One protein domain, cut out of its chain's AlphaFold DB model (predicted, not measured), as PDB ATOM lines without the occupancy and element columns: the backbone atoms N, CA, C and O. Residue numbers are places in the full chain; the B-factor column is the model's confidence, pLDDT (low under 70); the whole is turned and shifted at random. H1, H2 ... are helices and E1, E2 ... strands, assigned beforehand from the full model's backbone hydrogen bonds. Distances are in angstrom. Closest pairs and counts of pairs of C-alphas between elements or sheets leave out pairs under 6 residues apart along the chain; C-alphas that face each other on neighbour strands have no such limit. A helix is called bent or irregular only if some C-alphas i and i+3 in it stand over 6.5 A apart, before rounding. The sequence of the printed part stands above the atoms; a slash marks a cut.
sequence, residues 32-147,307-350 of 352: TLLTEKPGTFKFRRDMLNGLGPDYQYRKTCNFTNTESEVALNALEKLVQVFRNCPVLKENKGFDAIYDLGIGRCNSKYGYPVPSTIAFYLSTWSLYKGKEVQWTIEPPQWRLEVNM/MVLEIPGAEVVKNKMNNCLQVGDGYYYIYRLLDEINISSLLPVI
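AT A GLANCE: This is residues 32 to 147 and 307 to 350 of the 352 residues of an uncharacterized protein of Bacteroidetes bacterium ADurb.Bin145 (UniProt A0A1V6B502). A long, twisted sheet of six strands is a wall with helices H1 and H2 over one face, H4 on that same face but beside the strands, and no named helix on the other face. H3 packs on H4 and H5 on the last part of H1; the hairpin of E3 and E4 reaches to one end of the long axis, loop residues 103 to 114 to the other. The printed 160 residues hold, along the chain, E1 H1 H2 E2 E3 E4 E5 E6 H3 H4 H5, class mixed, in a branched sheet with one parallel pair, E1 and E2, and the other pairs antiparallel. It is compact, with a radius of gyration of the C-alphas of 17.0 A, yet elongated, spanning 52 by 31 by 25 A.

IN THESE COORDINATES: The longest strand, E3, residues 115 to 127, covers 36.6 A from C-alpha 115 at (-46.151, -25.602, 31.653). E2 is residues 94 to 102, 24.5 A; E1 41 to 45, E4 130 to 133, E5 140 to 145, E6 307 to 310. H1, residues 65 to 82, covers 25.9 A from C-alpha 65 at (-57.212, -30.517, 38.385). H2 is residues 86 to 90, H3 314 to 326, 18.3 A, H4 332 to 340, and H5 343 to 349, ending at C-alpha 349 (-48.265, -30.917, 18.376). H2 and H5 are irregular, only just: C-alphas 87 and 90 are 6.7 A apart, 345 and 348 6.9 A.

HOW THE PARTS SIT: E2 is on one side of E3, E4 and E5 on the other. E2, E3 and E4 form a meander, each strand the antiparallel neighbour of the one before; N 97 and O 120 are 2.9 A apart, N 125 and O 132 2.9 A. N 117 and O 143 link E3 to E5 at 3.0 A, N 144 and O 308 E5 to E6 at 2.9 A, N 42 and O 96 E1 to E2 at 2.9 A, each within hydrogen-bond range. E1, H1, H2, E2 make a strand-helix-strand unit, parallel neighbour strands joined through helices, with a left-handed crossover. H1 is over E2 and E3 at a height of 8.6 A, slantwise to the strands. H4, on the same face, is over none, at a height of 4.2 A. H3 and H4, a helical hairpin, touch at C-alphas of Met 321 and Tyr 332, 4.9 A, a shallow tilt of 31 degrees. H5 touches residues 78 to 81 of H1, closest C-alphas Leu 78 and Val 349, 6.8 A. Every O i to N i+4 pair is within hydrogen-bond range in H1, H3 and H4, but 0 of 1 in H2 and 0 of 3 in H5, where O i to N i+3 gives 0 of 2 and 3 of 4.

THE WHOLE: The farthest C-alphas, Lys 108 and Gly 129, are 55.0 A apart. Residues 148 to 306 are not printed; C-alphas 147 and 307 are 7.5 A apart. The links E1 to H1 and E2 to E3 are long. Residues 50 to 60 and 106 to 107 have pLDDT under 70.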
ATOM      1  N   THR A  32     -13.302 -38.719  31.649       95.06
ATOM      2  CA  THR A  32     -13.714 -39.154  30.309       95.06
ATOM      3  C   THR A  32     -15.187 -39.525  30.336       95.06
ATOM      4  O   THR A  32     -15.603 -40.298  31.198       95.06
ATOM      5  N   LEU A  33     -15.998 -39.005  29.414       96.88
ATOM      6  CA  LEU A  33     -17.404 -39.411  29.306       96.88
ATOM      7  C   LEU A  33     -17.523 -40.876  28.874       96.88
ATOM      8  O   LEU A  33     -16.821 -41.335  27.977       96.88
ATOM      9  N   LEU A  34     -18.462 -41.597  29.481       97.50
ATOM     10  CA  LEU A  34     -18.790 -42.976  29.120       97.50
ATOM     11  C   LEU A  34     -19.921 -42.996  28.084       97.50
ATOM     12  O   LEU A  34     -21.049 -43.360  28.404       97.50
ATOM     13  N   THR A  35     -19.628 -42.585  26.847       96.75
ATOM     14  CA  THR A  35     -20.651 -42.301  25.818       96.75
ATOM     15  C   THR A  35     -21.484 -43.491  25.375       96.75
ATOM     16  O   THR A  35     -22.608 -43.291  24.936       96.75
ATOM     17  N   GLU A  36     -20.980 -44.715  25.527       97.31
ATOM     18  CA  GLU A  36     -21.691 -45.938  25.126       97.31
ATOM     19  C   GLU A  36     -22.411 -46.641  26.280       97.31
ATOM     20  O   GLU A  36     -23.080 -47.653  26.068       97.31
ATOM     21  N   LYS A  37     -22.284 -46.139  27.514       97.38
ATOM     22  CA  LYS A  37     -22.912 -46.786  28.669       97.38
ATOM     23  C   LYS A  37     -24.440 -46.722  28.528       97.38
ATOM     24  O   LYS A  37     -24.966 -45.622  28.377       97.38
ATOM     25  N   PRO A  38     -25.173 -47.845  28.603       97.62
ATOM     26  CA  PRO A  38     -26.629 -47.810  28.560       97.62
ATOM     27  C   PRO A  38     -27.191 -46.995  29.725       97.62
ATOM     28  O   PRO A  38     -26.787 -47.192  30.873       97.62
ATOM     29  N   GLY A  39     -28.114 -46.093  29.423       97.25
ATOM     30  CA  GLY A  39     -28.828 -45.291  30.402       97.25
ATOM     31  C   GLY A  39     -30.297 -45.666  30.518       97.25
ATOM     32  O   GLY A  39     -30.821 -46.537  29.818       97.25
ATOM     33  N   THR A  40     -30.974 -44.992  31.434       97.00
ATOM     34  CA  THR A  40     -32.395 -45.174  31.720       97.00
ATOM     35  C   THR A  40     -33.204 -43.941  31.343       97.00
ATOM     36  O   THR A  40     -32.672 -42.872  31.054       97.00
ATOM     37  N   PHE A  41     -34.525 -44.098  31.336       95.31
ATOM     38  CA  PHE A  41     -35.461 -43.015  31.094       95.31
ATOM     39  C   PHE A  41     -36.602 -43.062  32.106       95.31
ATOM     40  O   PHE A  41     -37.171 -44.131  32.342       95.31
ATOM     41  N   LYS A  42     -36.955 -41.904  32.674       95.62
ATOM     42  CA  LYS A  42     -38.097 -41.747  33.578       95.62
ATOM     43  C   LYS A  42     -38.829 -40.432  33.320       95.62
ATOM     44  O   LYS A  42     -38.209 -39.397  33.079       95.62
ATOM     45  N   PHE A  43     -40.151 -40.474  33.445       95.12
ATOM     46  CA  PHE A  43     -40.956 -39.274  33.639       95.12
ATOM     47  C   PHE A  43     -40.943 -38.879  35.112       95.12
ATOM     48  O   PHE A  43     -41.058 -39.738  35.991       95.12
ATOM     49  N   ARG A  44     -40.864 -37.579  35.373       94.50
ATOM     50  CA  ARG A  44     -41.261 -36.986  36.644       94.50
ATOM     51  C   ARG A  44     -42.443 -36.067  36.358       94.50
ATOM     52  O   ARG A  44     -42.328 -35.148  35.559       94.50
ATOM     53  N   ARG A  45     -43.595 -36.375  36.949       92.38
ATOM     54  CA  ARG A  45     -44.766 -35.498  36.918       92.38
ATOM     55  C   ARG A  45     -44.700 -34.626  38.161       92.38
ATOM     56  O   ARG A  45     -44.769 -35.168  39.264       92.38
ATOM     57  N   ASP A  46     -44.531 -33.328  37.977       84.25
ATOM     58  CA  ASP A  46     -44.678 -32.355  39.054       84.25
ATOM     59  C   ASP A  46     -46.107 -31.781  39.047       84.25
ATOM     60  O   ASP A  46     -46.906 -32.029  38.134       84.25
ATOM     61  N   MET A  47     -46.458 -31.019  40.078       82.69
ATOM     62  CA  MET A  47     -47.751 -30.346  40.168       82.69
ATOM     63  C   MET A  47     -47.836 -29.229  39.123       82.69
ATOM     64  O   MET A  47     -47.198 -28.190  39.261       82.69
ATOM     65  N   LEU A  48     -48.657 -29.411  38.086       82.38
ATOM     66  CA  LEU A  48     -49.038 -28.315  37.192       82.38
ATOM     67  C   LEU A  48     -50.015 -27.348  37.868       82.38
ATOM     68  O   LEU A  48     -50.755 -27.705  38.785       82.38
ATOM     69  N   ASN A  49     -50.074 -26.128  37.334       74.94
ATOM     70  CA  ASN A  49     -51.056 -25.115  37.709       74.94
ATOM     71  C   ASN A  49     -52.476 -25.692  37.694       74.94
ATOM     72  O   ASN A  49     -52.899 -26.238  36.674       74.94
ATOM     73  N   GLY A  50     -53.189 -25.562  38.814       65.06
ATOM     74  CA  GLY A  50     -54.485 -26.201  39.075       65.06
ATOM     75  C   GLY A  50     -54.397 -27.337  40.099       65.06
ATOM     76  O   GLY A  50     -55.273 -27.428  40.946       65.06
ATOM     77  N   LEU A  51     -53.295 -28.102  40.127       69.50
ATOM     78  CA  LEU A  51     -53.019 -29.124  41.156       69.50
ATOM     79  C   LEU A  51     -52.442 -28.531  42.455       69.50
ATOM     80  O   LEU A  51     -52.328 -29.225  43.463       69.50
ATOM     81  N   GLY A  52     -52.081 -27.247  42.433       63.75
ATOM     82  CA  GLY A  52     -51.540 -26.494  43.558       63.75
ATOM     83  C   GLY A  52     -51.281 -25.027  43.192       63.75
ATOM     84  O   GLY A  52     -51.493 -24.635  42.038       63.75
ATOM     85  N   PRO A  53     -50.857 -24.198  44.164       65.75
ATOM     86  CA  PRO A  53     -50.405 -22.840  43.885       65.75
ATOM     87  C   PRO A  53     -49.094 -22.855  43.088       65.75
ATOM     88  O   PRO A  53     -48.310 -23.801  43.208       65.75
ATOM     89  N   ASP A  54     -48.826 -21.795  42.324       67.44
ATOM     90  CA  ASP A  54     -47.550 -21.658  41.631       67.44
ATOM     91  C   ASP A  54     -46.363 -21.683  42.611       67.44
ATOM     92  O   ASP A  54     -46.453 -21.281  43.777       67.44
ATOM     93  N   TYR A  55     -45.235 -22.230  42.157       60.12
ATOM     94  CA  TYR A  55     -44.062 -22.383  43.019       60.12
ATOM     95  C   TYR A  55     -43.433 -21.028  43.374       60.12
ATOM     96  O   TYR A  55     -42.946 -20.841  44.487       60.12
ATOM     97  N   GLN A  56     -43.455 -20.084  42.428       59.06
ATOM     98  CA  GLN A  56     -42.707 -18.832  42.514       59.06
ATOM     99  C   GLN A  56     -43.413 -17.756  43.350       59.06
ATOM    100  O   GLN A  56     -42.742 -16.998  44.044       59.06
ATOM    101  N   TYR A  57     -44.746 -17.701  43.325       63.81
ATOM    102  CA  TYR A  57     -45.529 -16.644  43.972       63.81
ATOM    103  C   TYR A  57     -46.617 -17.183  44.906       63.81
ATOM    104  O   TYR A  57     -47.347 -16.394  45.508       63.81
ATOM    105  N   ARG A  58     -46.734 -18.512  45.045       66.75
ATOM    106  CA  ARG A  58     -47.795 -19.198  45.793       66.75
ATOM    107  C   ARG A  58     -49.203 -18.794  45.339       66.75
ATOM    108  O   ARG A  58     -50.147 -18.873  46.126       66.75
ATOM    109  N   LYS A  59     -49.369 -18.391  44.075       67.88
ATOM    110  CA  LYS A  59     -50.660 -17.944  43.534       67.88
ATOM    111  C   LYS A  59     -51.470 -19.128  43.024       67.88
ATOM    112  O   LYS A  59     -50.963 -19.982  42.304       67.88
ATOM    113  N   THR A  60     -52.750 -19.184  43.373       69.88
ATOM    114  CA  THR A  60     -53.675 -20.146  42.773       69.88
ATOM    115  C   THR A  60     -54.020 -19.691  41.359       69.88
ATOM    116  O   THR A  60     -54.592 -18.620  41.156       69.88
ATOM    117  N   CYS A  61     -53.671 -20.493  40.354       78.88
ATOM    118  CA  CYS A  61     -54.144 -20.229  39.002       78.88
ATOM    119  C   CYS A  61     -55.576 -20.760  38.831       78.88
ATOM    120  O   CYS A  61     -55.961 -21.765  39.426       78.88
ATOM    121  N   ASN A  62     -56.353 -20.126  37.954       86.12
ATOM    122  CA  ASN A  62     -57.733 -20.520  37.667       86.12
ATOM    123  C   ASN A  62     -57.816 -21.693  36.664       86.12
ATOM    124  O   ASN A  62     -58.380 -21.541  35.577       86.12
ATOM    125  N   PHE A  63     -57.223 -22.838  37.016       90.19
ATOM    126  CA  PHE A  63     -57.304 -24.102  36.275       90.19
ATOM    127  C   PHE A  63     -57.821 -25.211  37.188       90.19
ATOM    128  O   PHE A  63     -57.531 -25.235  38.383       90.19
ATOM    129  N   THR A  64     -58.584 -26.138  36.626       91.44
ATOM    130  CA  THR A  64     -59.077 -27.317  37.345       91.44
ATOM    131  C   THR A  64     -58.040 -28.441  37.336       91.44
ATOM    132  O   THR A  64     -57.295 -28.585  36.370       91.44
ATOM    133  N   ASN A  65     -58.059 -29.314  38.351       91.50
ATOM    134  CA  ASN A  65     -57.212 -30.517  38.385       91.50
ATOM    135  C   ASN A  65     -57.333 -31.353  37.102       91.50
ATOM    136  O   ASN A  65     -56.344 -31.877  36.599       91.50
ATOM    137  N   THR A  66     -58.547 -31.465  36.552       93.88
ATOM    138  CA  THR A  66     -58.795 -32.203  35.310       93.88
ATOM    139  C   THR A  66     -58.071 -31.572  34.124       93.88
ATOM    140  O   THR A  66     -57.451 -32.291  33.345       93.88
ATOM    141  N   GLU A  67     -58.101 -30.245  33.980       94.94
ATOM    142  CA  GLU A  67     -57.358 -29.555  32.918       94.94
ATOM    143  C   GLU A  67     -55.849 -29.782  33.054       94.94
ATOM    144  O   GLU A  67     -55.183 -30.060  32.054       94.94
ATOM    145  N   SER A  68     -55.325 -29.727  34.280       93.25
ATOM    146  CA  SER A  68     -53.912 -29.957  34.586       93.25
ATOM    147  C   SER A  68     -53.466 -31.389  34.266       93.25
ATOM    148  O   SER A  68     -52.434 -31.582  33.631       93.25
ATOM    149  N   GLU A  69     -54.255 -32.404  34.625       94.19
ATOM    150  CA  GLU A  69     -53.953 -33.809  34.307       94.19
ATOM    151  C   GLU A  69     -53.974 -34.082  32.797       94.19
ATOM    152  O   GLU A  69     -53.116 -34.784  32.253       94.19
ATOM    153  N   VAL A  70     -54.931 -33.493  32.074       95.88
ATOM    154  CA  VAL A  70     -54.966 -33.606  30.608       95.88
ATOM    155  C   VAL A  70     -53.760 -32.893  29.986       95.88
ATOM    156  O   VAL A  70     -53.201 -33.403  29.011       95.88
ATOM    157  N   ALA A  71     -53.329 -31.760  30.547       95.56
ATOM    158  CA  ALA A  71     -52.129 -31.054  30.103       95.56
ATOM    159  C   ALA A  71     -50.862 -31.898  30.329       95.56
ATOM    160  O   ALA A  71     -50.085 -32.054  29.390       95.56
ATOM    161  N   LEU A  72     -50.693 -32.539  31.495       95.38
ATOM    162  CA  LEU A  72     -49.584 -33.474  31.754       95.38
ATOM    163  C   LEU A  72     -49.506 -34.573  30.687       95.38
ATOM    164  O   LEU A  72     -48.445 -34.809  30.110       95.38
ATOM    165  N   ASN A  73     -50.640 -35.191  30.347       95.81
ATOM    166  CA  ASN A  73     -50.687 -36.213  29.298       95.81
ATOM    167  C   ASN A  73     -50.333 -35.651  27.904       95.81
ATOM    168  O   ASN A  73     -49.784 -36.370  27.065       95.81
ATOM    169  N   ALA A  74     -50.642 -34.382  27.622       96.44
ATOM    170  CA  ALA A  74     -50.225 -33.718  26.385       96.44
ATOM    171  C   ALA A  74     -48.707 -33.460  26.358       96.44
ATOM    172  O   ALA A  74     -48.069 -33.692  25.328       96.44
ATOM    173  N   LEU A  75     -48.114 -33.062  27.488       96.81
ATOM    174  CA  LEU A  75     -46.664 -32.886  27.623       96.81
ATOM    175  C   LEU A  75     -45.911 -34.216  27.483       96.81
ATOM    176  O   LEU A  75     -44.873 -34.265  26.829       96.81
ATOM    177  N   GLU A  76     -46.449 -35.320  28.008       96.00
ATOM    178  CA  GLU A  76     -45.866 -36.651  27.795       96.00
ATOM    179  C   GLU A  76     -45.829 -37.039  26.318       96.00
ATOM    180  O   GLU A  76     -44.824 -37.564  25.838       96.00
ATOM    181  N   LYS A  77     -46.900 -36.747  25.569       95.62
ATOM    182  CA  LYS A  77     -46.929 -36.965  24.116       95.62
ATOM    183  C   LYS A  77     -45.902 -36.094  23.400       95.62
ATOM    184  O   LYS A  77     -45.229 -36.586  22.498       95.62
ATOM    185  N   LEU A  78     -45.745 -34.837  23.818       96.69
ATOM    186  CA  LEU A  78     -44.705 -33.951  23.293       96.69
ATOM    187  C   LEU A  78     -43.305 -34.527  23.554       96.69
ATOM    188  O   LEU A  78     -42.495 -34.602  22.634       96.69
ATOM    189  N   VAL A  79     -43.035 -35.024  24.761       95.88
ATOM    190  CA  VAL A  79     -41.783 -35.721  25.082       95.88
ATOM    191  C   VAL A  79     -41.521 -36.901  24.140       95.88
ATOM    192  O   VAL A  79     -40.379 -37.111  23.734       95.88
ATOM    193  N   GLN A  80     -42.544 -37.672  23.761       95.12
ATOM    194  CA  GLN A  80     -42.347 -38.778  22.814       95.12
ATOM    195  C   GLN A  80     -41.861 -38.294  21.440       95.12
ATOM    196  O   GLN A  80     -41.115 -39.013  20.778       95.12
ATOM    197  N   VAL A  81     -42.202 -37.068  21.030       95.00
ATOM    198  CA  VAL A  81     -41.636 -36.459  19.817       95.00
ATOM    199  C   VAL A  81     -40.136 -36.220  19.988       95.00
ATOM    200  O   VAL A  81     -39.358 -36.619  19.122       95.00
ATOM    201  N   PHE A  82     -39.710 -35.667  21.130       93.50
ATOM    202  CA  PHE A  82     -38.288 -35.479  21.450       93.50
ATOM    203  C   PHE A  82     -37.512 -36.796  21.497       93.50
ATOM    204  O   PHE A  82     -36.365 -36.843  21.064       93.50
ATOM    205  N   ARG A  83     -38.130 -37.889  21.955       93.81
ATOM    206  CA  ARG A  83     -37.494 -39.218  21.995       93.81
ATOM    207  C   ARG A  83     -37.176 -39.807  20.620       93.81
ATOM    208  O   ARG A  83     -36.429 -40.780  20.546       93.81
ATOM    209  N   ASN A  84     -37.689 -39.223  19.538       93.81
ATOM    210  CA  ASN A  84     -37.259 -39.575  18.184       93.81
ATOM    211  C   ASN A  84     -35.914 -38.934  17.802       93.81
ATOM    212  O   ASN A  84     -35.316 -39.351  16.810       93.81
ATOM    213  N   CYS A  85     -35.422 -37.957  18.574       94.25
ATOM    214  CA  CYS A  85     -34.071 -37.419  18.427       94.25
ATOM    215  C   CYS A  85     -33.038 -38.521  18.738       94.25
ATOM    216  O   CYS A  85     -33.183 -39.188  19.772       94.25
ATOM    217  N   PRO A  86     -31.999 -38.732  17.903       92.69
ATOM    218  CA  PRO A  86     -31.073 -39.850  18.087       92.69
ATOM    219  C   PRO A  86     -30.391 -39.857  19.461       92.69
ATOM    220  O   PRO A  86     -30.244 -40.928  20.051       92.69
ATOM    221  N   VAL A  87     -30.078 -38.681  20.021       94.25
ATOM    222  CA  VAL A  87     -29.545 -38.542  21.390       94.25
ATOM    223  C   VAL A  87     -30.451 -39.192  22.443       94.25
ATOM    224  O   VAL A  87     -29.970 -39.917  23.310       94.25
ATOM    225  N   LEU A  88     -31.764 -38.964  22.367       94.62
ATOM    226  CA  LEU A  88     -32.737 -39.375  23.392       94.62
ATOM    227  C   LEU A  88     -33.355 -40.756  23.130       94.62
ATOM    228  O   LEU A  88     -33.965 -41.355  24.024       94.62
ATOM    229  N   LYS A  89     -33.204 -41.277  21.908       92.38
ATOM    230  CA  LYS A  89     -33.777 -42.560  21.491       92.38
ATOM    231  C   LYS A  89     -33.198 -43.730  22.285       92.38
ATOM    232  O   LYS A  89     -33.952 -44.568  22.778       92.38
ATOM    233  N   GLU A  90     -31.874 -43.772  22.420       89.94
ATOM    234  CA  GLU A  90     -31.155 -44.875  23.076       89.94
ATOM    235  C   GLU A  90     -30.692 -44.541  24.503       89.94
ATOM    236  O   GLU A  90     -30.379 -45.459  25.252       89.94
ATOM    237  N   ASN A  91     -30.682 -43.257  24.894       94.44
ATOM    238  CA  ASN A  91     -30.171 -42.766  26.187       94.44
ATOM    239  C   ASN A  91     -28.793 -43.354  26.526       94.44
ATOM    240  O   ASN A  91     -28.613 -44.026  27.538       94.44
ATOM    241  N   LYS A  92     -27.816 -43.149  25.639       97.19
ATOM    242  CA  LYS A  92     -26.444 -43.625  25.845       97.19
ATOM    243  C   LYS A  92     -25.597 -42.567  26.545       97.19
ATOM    244  O   LYS A  92     -25.547 -41.415  26.123       97.19
ATOM    245  N   GLY A  93     -24.934 -42.987  27.615       97.69
ATOM    246  CA  GLY A  93     -24.016 -42.193  28.421       97.69
ATOM    247  C   GLY A  93     -24.667 -41.324  29.496       97.69
ATOM    248  O   GLY A  93     -23.956 -40.606  30.204       97.69
ATOM    249  N   PHE A  94     -25.987 -41.411  29.680       98.25
ATOM    250  CA  PHE A  94     -26.722 -40.675  30.711       98.25
ATOM    251  C   PHE A  94     -28.041 -41.353  31.084       98.25
ATOM    252  O   PHE A  94     -28.681 -41.980  30.246       98.25
ATOM    253  N   ASP A  95     -28.486 -41.152  32.322       98.19
ATOM    254  CA  ASP A  95     -29.884 -41.369  32.696       98.19
ATOM    255  C   ASP A  95     -30.701 -40.107  32.405       98.19
ATOM    256  O   ASP A  95     -30.307 -39.005  32.788       98.19
ATOM    257  N   ALA A  96     -31.841 -40.260  31.741       97.50
ATOM    258  CA  ALA A  96     -32.734 -39.166  31.391       97.50
ATOM    259  C   ALA A  96     -33.924 -39.082  32.353       97.50
ATOM    260  O   ALA A  96     -34.692 -40.039  32.502       97.50
ATOM    261  N   ILE A  97     -34.125 -37.907  32.946       96.81
ATOM    262  CA  ILE A  97     -35.354 -37.555  33.657       96.81
ATOM    263  C   ILE A  97     -36.001 -36.395  32.915       96.81
ATOM    264  O   ILE A  97     -35.388 -35.337  32.766       96.81
ATOM    265  N   TYR A  98     -37.235 -36.591  32.460       95.69
ATOM    266  CA  TYR A  98     -38.026 -35.505  31.890       95.69
ATOM    267  C   TYR A  98     -39.052 -35.058  32.915       95.69
ATOM    268  O   TYR A  98     -39.960 -35.815  33.271       95.69
ATOM    269  N   ASP A  99     -38.837 -33.853  33.418       95.50
ATOM    270  CA  ASP A  99     -39.641 -33.229  34.452       95.50
ATOM    271  C   ASP A  99     -40.736 -32.391  33.799       95.50
ATOM    272  O   ASP A  99     -40.446 -31.477  33.023       95.50
ATOM    273  N   LEU A 100     -41.986 -32.756  34.061       95.12
ATOM    274  CA  LEU A 100     -43.171 -32.083  33.548       95.12
ATOM    275  C   LEU A 100     -43.658 -31.145  34.639       95.12
ATOM    276  O   LEU A 100     -44.273 -31.580  35.613       95.12
ATOM    277  N   GLY A 101     -43.310 -29.876  34.479       87.06
ATOM    278  CA  GLY A 101     -43.317 -28.905  35.555       87.06
ATOM    279  C   GLY A 101     -44.304 -27.772  35.357       87.06
ATOM    280  O   GLY A 101     -44.771 -27.470  34.253       87.06
ATOM    281  N   ILE A 102     -44.580 -27.104  36.468       85.00
ATOM    282  CA  ILE A 102     -45.388 -25.895  36.515       85.00
ATOM    283  C   ILE A 102     -44.795 -24.808  35.605       85.00
ATOM    284  O   ILE A 102     -43.582 -24.602  35.555       85.00
ATOM    285  N   GLY A 103     -45.654 -24.127  34.848       82.62
ATOM    286  CA  GLY A 103     -45.318 -22.851  34.213       82.62
ATOM    287  C   GLY A 103     -45.656 -21.690  35.144       82.62
ATOM    288  O   GLY A 103     -46.352 -21.877  36.143       82.62
ATOM    289  N   ARG A 104     -45.221 -20.473  34.821       78.50
ATOM    290  CA  ARG A 104     -45.698 -19.283  35.548       78.50
ATOM    291  C   ARG A 104     -47.213 -19.178  35.349       78.50
ATOM    292  O   ARG A 104     -47.665 -19.387  34.221       78.50
ATOM    293  N   CYS A 105     -47.999 -18.904  36.405       77.69
ATOM    294  CA  CYS A 105     -49.427 -18.621  36.214       77.69
ATOM    295  C   CYS A 105     -49.534 -17.566  35.116       77.69
ATOM    296  O   CYS A 105     -48.867 -16.532  35.172       77.69
ATOM    297  N   ASN A 106     -50.353 -17.861  34.115       64.50
ATOM    298  CA  ASN A 106     -50.466 -17.004  32.956       64.50
ATOM    299  C   ASN A 106     -50.800 -15.567  33.367       64.50
ATOM    300  O   ASN A 106     -51.636 -15.344  34.248       64.50
ATOM    301  N   SER A 107     -50.173 -14.610  32.676       69.75
ATOM    302  CA  SER A 107     -50.627 -13.218  32.610       69.75
ATOM    303  C   SER A 107     -52.148 -13.099  32.489       69.75
ATOM    304  O   SER A 107     -52.836 -14.027  32.049       69.75
ATOM    305  N   LYS A 108     -52.678 -11.890  32.707       80.62
ATOM    306  CA  LYS A 108     -54.080 -11.568  32.373       80.62
ATOM    307  C   LYS A 108     -54.467 -11.899  30.920       80.62
ATOM    308  O   LYS A 108     -55.653 -11.914  30.593       80.62
ATOM    309  N   TYR A 109     -53.486 -12.136  30.048       84.38
ATOM    310  CA  TYR A 109     -53.676 -12.463  28.644       84.38
ATOM    311  C   TYR A 109     -53.610 -13.953  28.325       84.38
ATOM    312  O   TYR A 109     -53.962 -14.305  27.206       84.38
ATOM    313  N   GLY A 110     -53.157 -14.821  29.228       87.00
ATOM    314  CA  GLY A 110     -53.035 -16.247  28.931       87.00
ATOM    315  C   GLY A 110     -54.356 -17.010  29.048       87.00
ATOM    316  O   GLY A 110     -55.299 -16.581  29.712       87.00
ATOM    317  N   TYR A 111     -54.430 -18.162  28.378       92.31
ATOM    318  CA  TYR A 111     -55.622 -19.019  28.376       92.31
ATOM    319  C   TYR A 111     -55.323 -20.499  28.640       92.31
ATOM    320  O   TYR A 111     -55.982 -21.065  29.511       92.31
ATOM    321  N   PRO A 112     -54.379 -21.156  27.940       93.88
ATOM    322  CA  PRO A 112     -54.100 -22.566  28.193       93.88
ATOM    323  C   PRO A 112     -53.328 -22.764  29.504       93.88
ATOM    324  O   PRO A 112     -52.794 -21.804  30.051       93.88
ATOM    325  N   VAL A 113     -53.219 -24.001  29.990       93.50
ATOM    326  CA  VAL A 113     -52.375 -24.351  31.143       93.50
ATOM    327  C   VAL A 113     -50.909 -24.082  30.768       93.50
ATOM    328  O   VAL A 113     -50.410 -24.722  29.835       93.50
ATOM    329  N   PRO A 114     -50.215 -23.141  31.440       93.06
ATOM    330  CA  PRO A 114     -48.801 -22.895  31.203       93.06
ATOM    331  C   PRO A 114     -47.974 -23.978  31.888       93.06
ATOM    332  O   PRO A 114     -48.280 -24.408  33.009       93.06
ATOM    333  N   SER A 115     -46.943 -24.456  31.205       93.56
ATOM    334  CA  SER A 115     -46.151 -25.602  31.653       93.56
ATOM    335  C   SER A 115     -44.712 -25.518  31.172       93.56
ATOM    336  O   SER A 115     -44.399 -24.816  30.211       93.56
ATOM    337  N   THR A 116     -43.837 -26.276  31.816       93.88
ATOM    338  CA  THR A 116     -42.442 -26.440  31.415       93.88
ATOM    339  C   THR A 116     -42.122 -27.918  31.229       93.88
ATOM    340  O   THR A 116     -42.725 -28.787  31.859       93.88
ATOM    341  N   ILE A 117     -41.177 -28.216  30.340       96.12
ATOM    342  CA  ILE A 117     -40.537 -29.533  30.274       96.12
ATOM    343  C   ILE A 117     -39.048 -29.310  30.486       96.12
ATOM    344  O   ILE A 117     -38.421 -28.586  29.711       96.12
ATOM    345  N   ALA A 118     -38.487 -29.929  31.520       96.12
ATOM    346  CA  ALA A 118     -37.054 -29.921  31.781       96.12
ATOM    347  C   ALA A 118     -36.444 -31.296  31.493       96.12
ATOM    348  O   ALA A 118     -36.925 -32.324  31.965       96.12
ATOM    349  N   PHE A 119     -35.365 -31.307  30.721       96.88
ATOM    350  CA  PHE A 119     -34.595 -32.489  30.364       96.88
ATOM    351  C   PHE A 119     -33.358 -32.533  31.246       96.88
ATOM    352  O   PHE A 119     -32.422 -31.783  30.995       96.88
ATOM    353  N   TYR A 120     -33.347 -33.390  32.262       97.56
ATOM    354  CA  TYR A 120     -32.192 -33.618  33.130       97.56
ATOM    355  C   TYR A 120     -31.428 -34.854  32.664       97.56
ATOM    356  O   TYR A 120     -32.003 -35.945  32.600       97.56
ATOM    357  N   LEU A 121     -30.142 -34.695  32.352       97.62
ATOM    358  CA  LEU A 121     -29.290 -35.769  31.840       97.62
ATOM    359  C   LEU A 121     -28.205 -36.109  32.867       97.62
ATOM    360  O   LEU A 121     -27.162 -35.464  32.924       97.62
ATOM    361  N   SER A 122     -28.428 -37.132  33.690       98.06
ATOM    362  CA  SER A 122     -27.445 -37.598  34.674       98.06
ATOM    363  C   SER A 122     -26.353 -38.426  34.003       98.06
ATOM    364  O   SER A 122     -26.484 -39.637  33.816       98.06
ATOM    365  N   THR A 123     -25.275 -37.748  33.616       97.81
ATOM    366  CA  THR A 123     -24.221 -38.286  32.749       97.81
ATOM    367  C   THR A 123     -23.223 -39.173  33.476       97.81
ATOM    368  O   THR A 123     -22.832 -38.873  34.607       97.81
ATOM    369  N   TRP A 124     -22.727 -40.191  32.783       98.00
ATOM    370  CA  TRP A 124     -21.697 -41.103  33.267       98.00
ATOM    371  C   TRP A 124     -20.307 -40.711  32.765       98.00
ATOM    372  O   TRP A 124     -20.116 -40.387  31.590       98.00
ATOM    373  N   SER A 125     -19.312 -40.775  33.647       97.19
ATOM    374  CA  SER A 125     -17.907 -40.525  33.311       97.19
ATOM    375  C   SER A 125     -16.967 -41.409  34.128       97.19
ATOM    376  O   SER A 125     -17.340 -41.906  35.188       97.19
ATOM    377  N   LEU A 126     -15.745 -41.609  33.646       96.75
ATOM    378  CA  LEU A 126     -14.634 -42.141  34.429       96.75
ATOM    379  C   LEU A 126     -13.862 -40.973  35.014       96.75
ATOM    380  O   LEU A 126     -13.328 -40.182  34.248       96.75
ATOM    381  N   TYR A 127     -13.774 -40.888  36.336       93.94
ATOM    382  CA  TYR A 127     -12.911 -39.956  37.046       93.94
ATOM    383  C   TYR A 127     -11.830 -40.726  37.803       93.94
ATOM    384  O   TYR A 127     -12.141 -41.516  38.699       93.94
ATOM    385  N   LYS A 128     -10.556 -40.530  37.439       92.19
ATOM    386  CA  LYS A 128      -9.415 -41.268  38.028       92.19
ATOM    387  C   LYS A 128      -9.618 -42.794  37.997       92.19
ATOM    388  O   LYS A 128      -9.422 -43.487  38.995       92.19
ATOM    389  N   GLY A 129     -10.102 -43.301  36.860       92.62
ATOM    390  CA  GLY A 129     -10.390 -44.724  36.638       92.62
ATOM    391  C   GLY A 129     -11.639 -45.262  37.348       92.62
ATOM    392  O   GLY A 129     -11.940 -46.445  37.212       92.62
ATOM    393  N   LYS A 130     -12.379 -44.427  38.088       95.62
ATOM    394  CA  LYS A 130     -13.632 -44.815  38.748       95.62
ATOM    395  C   LYS A 130     -14.826 -44.259  37.999       95.62
ATOM    396  O   LYS A 130     -14.850 -43.083  37.654       95.62
ATOM    397  N   GLU A 131     -15.831 -45.095  37.792       96.88
ATOM    398  CA  GLU A 131     -17.108 -44.637  37.261       96.88
ATOM    399  C   GLU A 131     -17.793 -43.702  38.267       96.88
ATOM    400  O   GLU A 131     -17.910 -44.015  39.452       96.88
ATOM    401  N   VAL A 132     -18.231 -42.545  37.780       96.62
ATOM    402  CA  VAL A 132     -19.002 -41.556  38.528       96.62
ATOM    403  C   VAL A 132     -20.178 -41.080  37.681       96.62
ATOM    404  O   VAL A 132     -20.072 -40.945  36.457       96.62
ATOM    405  N   GLN A 133     -21.294 -40.793  38.346       97.38
ATOM    406  CA  GLN A 133     -22.481 -40.212  37.732       97.38
ATOM    407  C   GLN A 133     -22.691 -38.787  38.237       97.38
ATOM    408  O   GLN A 133     -22.577 -38.520  39.434       97.38
ATOM    409  N   TRP A 134     -23.041 -37.874  37.334       96.50
ATOM    410  CA  TRP A 134     -23.443 -36.520  37.701       96.50
ATOM    411  C   TRP A 134     -24.928 -36.502  38.079       96.50
ATOM    412  O   TRP A 134     -25.799 -36.499  37.214       96.50
ATOM    413  N   THR A 135     -25.225 -36.521  39.377       94.56
ATOM    414  CA  THR A 135     -26.605 -36.575  39.899       94.56
ATOM    415  C   THR A 135     -27.054 -35.303  40.618       94.56
ATOM    416  O   THR A 135     -28.254 -35.051  40.698       94.56
ATOM    417  N   ILE A 136     -26.120 -34.486  41.110       94.12
ATOM    418  CA  ILE A 136     -26.399 -33.186  41.738       94.12
ATOM    419  C   ILE A 136     -26.383 -32.117  40.650       94.12
ATOM    420  O   ILE A 136     -25.339 -31.913  40.045       94.12
ATOM    421  N   GLU A 137     -27.518 -31.458  40.405       92.62
ATOM    422  CA  GLU A 137     -27.665 -30.457  39.332       92.62
ATOM    423  C   GLU A 137     -27.124 -30.962  37.981       92.62
ATOM    424  O   GLU A 137     -26.206 -30.367  37.409       92.62
ATOM    425  N   PRO A 138     -27.634 -32.105  37.478       96.56
ATOM    426  CA  PRO A 138     -27.163 -32.641  36.213       96.56
ATOM    427  C   PRO A 138     -27.426 -31.643  35.076       96.56
ATOM    428  O   PRO A 138     -28.353 -30.828  35.185       96.56
ATOM    429  N   PRO A 139     -26.666 -31.731  33.968       97.50
ATOM    430  CA  PRO A 139     -26.924 -30.956  32.764       97.50
ATOM    431  C   PRO A 139     -28.409 -30.944  32.415       97.50
ATOM    432  O   PRO A 139     -29.052 -31.998  32.351       97.50
ATOM    433  N   GLN A 140     -28.943 -29.741  32.223       96.62
ATOM    434  CA  GLN A 140     -30.365 -29.540  31.999       96.62
ATOM    435  C   GLN A 140     -30.639 -28.587  30.841       96.62
ATOM    436  O   GLN A 140     -29.893 -27.637  30.604       96.62
ATOM    437  N   TRP A 141     -31.749 -28.827  30.156       96.81
ATOM    438  CA  TRP A 141     -32.321 -27.923  29.161       96.81
ATOM    439  C   TRP A 141     -33.834 -27.875  29.332       96.81
ATOM    440  O   TRP A 141     -34.427 -28.841  29.813       96.81
ATOM    441  N   ARG A 142     -34.466 -26.751  28.993       95.25
ATOM    442  CA  ARG A 142     -35.895 -26.541  29.236       95.25
ATOM    443  C   ARG A 142     -36.584 -25.959  28.015       95.25
ATOM    444  O   ARG A 142     -36.005 -25.147  27.296       95.25
ATOM    445  N   LEU A 143     -37.844 -26.336  27.842       95.00
ATOM    446  CA  LEU A 143     -38.781 -25.657  26.954       95.00
ATOM    447  C   LEU A 143     -40.011 -25.225  27.746       95.00
ATOM    448  O   LEU A 143     -40.397 -25.858  28.735       95.00
ATOM    449  N   GLU A 144     -40.643 -24.164  27.274       94.81
ATOM    450  CA  GLU A 144     -41.849 -23.598  27.856       94.81
ATOM    451  C   GLU A 144     -43.030 -23.807  26.915       94.81
ATOM    452  O   GLU A 144     -42.916 -23.698  25.692       94.81
ATOM    453  N   VAL A 145     -44.180 -24.122  27.497       96.19
ATOM    454  CA  VAL A 145     -45.421 -24.418  26.796       96.19
ATOM    455  C   VAL A 145     -46.487 -23.451  27.272       96.19
ATOM    456  O   VAL A 145     -46.704 -23.297  28.473       96.19
ATOM    457  N   ASN A 146     -47.185 -22.830  26.322       95.44
ATOM    458  CA  ASN A 146     -48.292 -21.910  26.586       95.44
ATOM    459  C   ASN A 146     -47.924 -20.672  27.423       95.44
ATOM    460  O   ASN A 146     -48.796 -20.094  28.065       95.44
ATOM    461  N   MET A 147     -46.661 -20.239  27.366       90.88
ATOM    462  CA  MET A 147     -46.139 -19.067  28.075       90.88
ATOM    463  C   MET A 147     -45.698 -17.991  27.078       90.88
ATOM    464  O   MET A 147     -44.546 -17.929  26.656       90.88
ATOM    465  N   MET A 307     -45.122 -23.045  21.839       97.56
ATOM    466  CA  MET A 307     -43.916 -23.509  22.519       97.56
ATOM    467  C   MET A 307     -42.795 -22.502  22.325       97.56
ATOM    468  O   MET A 307     -42.655 -21.925  21.245       97.56
ATOM    469  N   VAL A 308     -41.988 -22.324  23.362       96.19
ATOM    470  CA  VAL A 308     -40.824 -21.443  23.352       96.19
ATOM    471  C   VAL A 308     -39.620 -22.213  23.868       96.19
ATOM    472  O   VAL A 308     -39.695 -22.885  24.897       96.19
ATOM    473  N   LEU A 309     -38.509 -22.146  23.144       95.25
ATOM    474  CA  LEU A 309     -37.299 -22.892  23.472       95.25
ATOM    475  C   LEU A 309     -36.042 -22.117  23.080       95.25
ATOM    476  O   LEU A 309     -36.063 -21.322  22.143       95.25
ATOM    477  N   GLU A 310     -34.955 -22.354  23.806       95.25
ATOM    478  CA  GLU A 310     -33.670 -21.681  23.598       95.25
ATOM    479  C   GLU A 310     -32.666 -22.653  22.977       95.25
ATOM    480  O   GLU A 310     -32.333 -23.686  23.562       95.25
ATOM    481  N   ILE A 311     -32.203 -22.332  21.772       96.50
ATOM    482  CA  ILE A 311     -31.178 -23.053  21.025       96.50
ATOM    483  C   ILE A 311     -30.167 -22.016  20.514       96.50
ATOM    484  O   ILE A 311     -30.502 -21.224  19.624       96.50
ATOM    485  N   PRO A 312     -28.924 -22.025  21.034       96.19
ATOM    486  CA  PRO A 312     -27.853 -21.176  20.528       96.19
ATOM    487  C   PRO A 312     -27.593 -21.373  19.032       96.19
ATOM    488  O   PRO A 312     -27.986 -22.372  18.428       96.19
ATOM    489  N   GLY A 313     -26.866 -20.437  18.419       95.06
ATOM    490  CA  GLY A 313     -26.433 -20.591  17.027       95.06
ATOM    491  C   GLY A 313     -25.636 -21.887  16.809       95.06
ATOM    492  O   GLY A 313     -24.864 -22.295  17.674       95.06
ATOM    493  N   ALA A 314     -25.787 -22.520  15.641       95.94
ATOM    494  CA  ALA A 314     -25.204 -23.838  15.357       95.94
ATOM    495  C   ALA A 314     -23.680 -23.909  15.584       95.94
ATOM    496  O   ALA A 314     -23.173 -24.910  16.082       95.94
ATOM    497  N   GLU A 315     -22.943 -22.843  15.263       97.25
ATOM    498  CA  GLU A 315     -21.504 -22.763  15.537       97.25
ATOM    499  C   GLU A 315     -21.204 -22.777  17.043       97.25
ATOM    500  O   GLU A 315     -20.338 -23.524  17.498       97.25
ATOM    501  N   VAL A 316     -21.964 -22.013  17.835       97.69
ATOM    502  CA  VAL A 316     -21.842 -21.987  19.299       97.69
ATOM    503  C   VAL A 316     -22.157 -23.364  19.880       97.69
ATOM    504  O   VAL A 316     -21.398 -23.851  20.716       97.69
ATOM    505  N   VAL A 317     -23.232 -24.011  19.416       97.94
ATOM    506  CA  VAL A 317     -23.604 -25.369  19.844       97.94
ATOM    507  C   VAL A 317     -22.471 -26.352  19.552       97.94
ATOM    508  O   VAL A 317     -22.035 -27.051  20.465       97.94
ATOM    509  N   LYS A 318     -21.925 -26.363  18.331       98.00
ATOM    510  CA  LYS A 318     -20.828 -27.266  17.943       98.00
ATOM    511  C   LYS A 318     -19.548 -27.018  18.731       98.00
ATOM    512  O   LYS A 318     -18.931 -27.971  19.206       98.00
ATOM    513  N   ASN A 319     -19.168 -25.758  18.920       98.19
ATOM    514  CA  ASN A 319     -17.980 -25.401  19.691       98.19
ATOM    515  C   ASN A 319     -18.122 -25.831  21.155       98.19
ATOM    516  O   ASN A 319     -17.226 -26.477  21.699       98.19
ATOM    517  N   LYS A 320     -19.267 -25.543  21.787       98.00
ATOM    518  CA  LYS A 320     -19.528 -25.964  23.169       98.00
ATOM    519  C   LYS A 320     -19.612 -27.487  23.296       98.00
ATOM    520  O   LYS A 320     -19.023 -28.036  24.220       98.00
ATOM    521  N   MET A 321     -20.254 -28.171  22.348       97.81
ATOM    522  CA  MET A 321     -20.302 -29.635  22.290       97.81
ATOM    523  C   MET A 321     -18.894 -30.244  22.250       97.81
ATOM    524  O   MET A 321     -18.574 -31.092  23.083       97.81
ATOM    525  N   ASN A 322     -18.036 -29.781  21.336       97.44
ATOM    526  CA  ASN A 322     -16.663 -30.269  21.198       97.44
ATOM    527  C   ASN A 322     -15.830 -30.007  22.458       97.44
ATOM    528  O   ASN A 322     -15.129 -30.903  22.926       97.44
ATOM    529  N   ASN A 323     -15.943 -28.810  23.039       96.69
ATOM    530  CA  ASN A 323     -15.237 -28.460  24.270       96.69
ATOM    531  C   ASN A 323     -15.675 -29.353  25.438       96.69
ATOM    532  O   ASN A 323     -14.825 -29.895  26.141       96.69
ATOM    533  N   CYS A 324     -16.983 -29.563  25.616       97.00
ATOM    534  CA  CYS A 324     -17.501 -30.452  26.652       97.00
ATOM    535  C   CYS A 324     -17.004 -31.890  26.470       97.00
ATOM    536  O   CYS A 324     -16.617 -32.528  27.446       97.00
ATOM    537  N   LEU A 325     -16.955 -32.390  25.231       95.75
ATOM    538  CA  LEU A 325     -16.427 -33.724  24.947       95.75
ATOM    539  C   LEU A 325     -14.946 -33.850  25.337       95.75
ATOM    540  O   LEU A 325     -14.569 -34.837  25.964       95.75
ATOM    541  N   GLN A 326     -14.126 -32.848  25.006       93.94
ATOM    542  CA  GLN A 326     -12.686 -32.845  25.296       93.94
ATOM    543  C   GLN A 326     -12.373 -32.875  26.796       93.94
ATOM    544  O   GLN A 326     -11.412 -33.524  27.195       93.94
ATOM    545  N   VAL A 327     -13.178 -32.197  27.619       93.50
ATOM    546  CA  VAL A 327     -12.952 -32.098  29.076       93.50
ATOM    547  C   VAL A 327     -13.817 -33.064  29.896       93.50
ATOM    548  O   VAL A 327     -13.857 -32.988  31.124       93.50
ATOM    549  N   GLY A 328     -14.559 -33.954  29.235       94.50
ATOM    550  CA  GLY A 328     -15.430 -34.913  29.909       94.50
ATOM    551  C   GLY A 328     -16.645 -34.284  30.618       94.50
ATOM    552  O   GLY A 328     -17.118 -34.802  31.636       94.50
ATOM    553  N   ASP A 329     -17.142 -33.146  30.137       95.50
ATOM    554  CA  ASP A 329     -18.299 -32.433  30.687       95.50
ATOM    555  C   ASP A 329     -19.621 -33.006  30.147       95.50
ATOM    556  O   ASP A 329     -19.840 -33.120  28.940       95.50
ATOM    557  N   GLY A 330     -20.537 -33.333  31.060       96.31
ATOM    558  CA  GLY A 330     -21.840 -33.902  30.739       96.31
ATOM    559  C   GLY A 330     -22.745 -33.001  29.890       96.31
ATOM    560  O   GLY A 330     -23.615 -33.521  29.185       96.31
ATOM    561  N   TYR A 331     -22.526 -31.680  29.872       97.88
ATOM    562  CA  TYR A 331     -23.252 -30.767  28.978       97.88
ATOM    563  C   TYR A 331     -23.078 -31.105  27.490       97.88
ATOM    564  O   TYR A 331     -23.896 -30.674  26.675       97.88
ATOM    565  N   TYR A 332     -22.095 -31.944  27.139       98.00
ATOM    566  CA  TYR A 332     -21.971 -32.564  25.821       98.00
ATOM    567  C   TYR A 332     -23.312 -33.089  25.282       98.00
ATOM    568  O   TYR A 332     -23.677 -32.766  24.153       98.00
ATOM    569  N   TYR A 333     -24.084 -33.837  26.079       97.88
ATOM    570  CA  TYR A 333     -25.343 -34.428  25.601       97.88
ATOM    571  C   TYR A 333     -26.461 -33.402  25.424       97.88
ATOM    572  O   TYR A 333     -27.319 -33.598  24.565       97.88
ATOM    573  N   ILE A 334     -26.442 -32.301  26.186       97.81
ATOM    574  CA  ILE A 334     -27.358 -31.180  25.955       97.81
ATOM    575  C   ILE A 334     -27.034 -30.556  24.603       97.81
ATOM    576  O   ILE A 334     -27.908 -30.500  23.747       97.81
ATOM    577  N   TYR A 335     -25.783 -30.168  24.349       98.31
ATOM    578  CA  TYR A 335     -25.429 -29.560  23.062       98.31
ATOM    579  C   TYR A 335     -25.636 -30.509  21.881       98.31
ATOM    580  O   TYR A 335     -26.097 -30.071  20.833       98.31
ATOM    581  N   ARG A 336     -25.402 -31.811  22.065       97.38
ATOM    582  CA  ARG A 336     -25.724 -32.820  21.055       97.38
ATOM    583  C   ARG A 336     -27.228 -32.895  20.774       97.38
ATOM    584  O   ARG A 336     -27.623 -32.964  19.617       97.38
ATOM    585  N   LEU A 337     -28.074 -32.842  21.809       96.69
ATOM    586  CA  LEU A 337     -29.529 -32.754  21.638       96.69
ATOM    587  C   LEU A 337     -29.911 -31.499  20.840       96.69
ATOM    588  O   LEU A 337     -30.736 -31.596  19.937       96.69
ATOM    589  N   LEU A 338     -29.311 -30.346  21.147       97.06
ATOM    590  CA  LEU A 338     -29.602 -29.085  20.453       97.06
ATOM    591  C   LEU A 338     -29.099 -29.063  18.997       97.06
ATOM    592  O   LEU A 338     -29.712 -28.396  18.170       97.06
ATOM    593  N   ASP A 339     -28.021 -29.782  18.674       97.06
ATOM    594  CA  ASP A 339     -27.505 -29.920  17.298       97.06
ATOM    595  C   ASP A 339     -28.366 -30.880  16.455       97.06
ATOM    596  O   ASP A 339     -28.599 -30.638  15.272       97.06
ATOM    597  N   GLU A 340     -28.878 -31.956  17.065       95.81
ATOM    598  CA  GLU A 340     -29.616 -33.016  16.361       95.81
ATOM    599  C   GLU A 340     -31.146 -32.816  16.338       95.81
ATOM    600  O   GLU A 340     -31.858 -33.514  15.606       95.81
ATOM    601  N   ILE A 341     -31.692 -31.888  17.131       95.06
ATOM    602  CA  ILE A 341     -33.141 -31.692  17.212       95.06
ATOM    603  C   ILE A 341     -33.725 -31.125  15.913       95.06
ATOM    604  O   ILE A 341     -33.436 -30.015  15.473       95.06
ATOM    605  N   ASN A 342     -34.683 -31.854  15.342       95.81
ATOM    606  CA  ASN A 342     -35.512 -31.329  14.267       95.81
ATOM    607  C   ASN A 342     -36.698 -30.539  14.840       95.81
ATOM    608  O   ASN A 342     -37.767 -31.105  15.078       95.81
ATOM    609  N   ILE A 343     -36.542 -29.223  15.001       95.81
ATOM    610  CA  ILE A 343     -37.588 -28.320  15.527       95.81
ATOM    611  C   ILE A 343     -38.898 -28.430  14.723       95.81
ATOM    612  O   ILE A 343     -39.991 -28.333  15.276       95.81
ATOM    613  N   SER A 344     -38.823 -28.733  13.421       96.56
ATOM    614  CA  SER A 344     -40.017 -28.908  12.580       96.56
ATOM    615  C   SER A 344     -40.902 -30.081  12.997       96.56
ATOM    616  O   SER A 344     -42.093 -30.068  12.686       96.56
ATOM    617  N   SER A 345     -40.347 -31.081  13.686       95.94
ATOM    618  CA  SER A 345     -41.109 -32.229  14.191       95.94
ATOM    619  C   SER A 345     -42.090 -31.858  15.305       95.94
ATOM    620  O   SER A 345     -43.003 -32.627  15.589       95.94
ATOM    621  N   LEU A 346     -41.939 -30.670  15.899       96.19
ATOM    622  CA  LEU A 346     -42.766 -30.183  17.001       96.19
ATOM    623  C   LEU A 346     -44.061 -29.502  16.517       96.19
ATOM    624  O   LEU A 346     -45.042 -29.452  17.254       96.19
ATOM    625  N   LEU A 347     -44.104 -29.026  15.265       96.69
ATOM    626  CA  LEU A 347     -45.269 -28.334  14.691       96.69
ATOM    627  C   LEU A 347     -46.588 -29.121  14.762       96.69
ATOM    628  O   LEU A 347     -47.602 -28.513  15.097       96.69
ATOM    629  N   PRO A 348     -46.633 -30.440  14.484       96.56
ATOM    630  CA  PRO A 348     -47.881 -31.204  14.543       96.56
ATOM    631  C   PRO A 348     -48.522 -31.262  15.934       96.56
ATOM    632  O   PRO A 348     -49.688 -31.632  16.039       96.56
ATOM    633  N   VAL A 349     -47.771 -30.931  16.991       96.44
ATOM    634  CA  VAL A 349     -48.265 -30.917  18.376       96.44
ATOM    635  C   VAL A 349     -49.007 -29.617  18.698       96.44
ATOM    636  O   VAL A 349     -49.835 -29.601  19.610       96.44
ATOM    637  N   ILE A 350     -48.755 -28.540  17.946       97.62
ATOM    638  CA  ILE A 350     -49.495 -27.290  18.099       97.62
ATOM    639  C   ILE A 350     -50.952 -27.529  17.689       97.62
ATOM    640  O   ILE A 350     -51.248 -27.879  16.544       97.62
TER     641      ILE A 350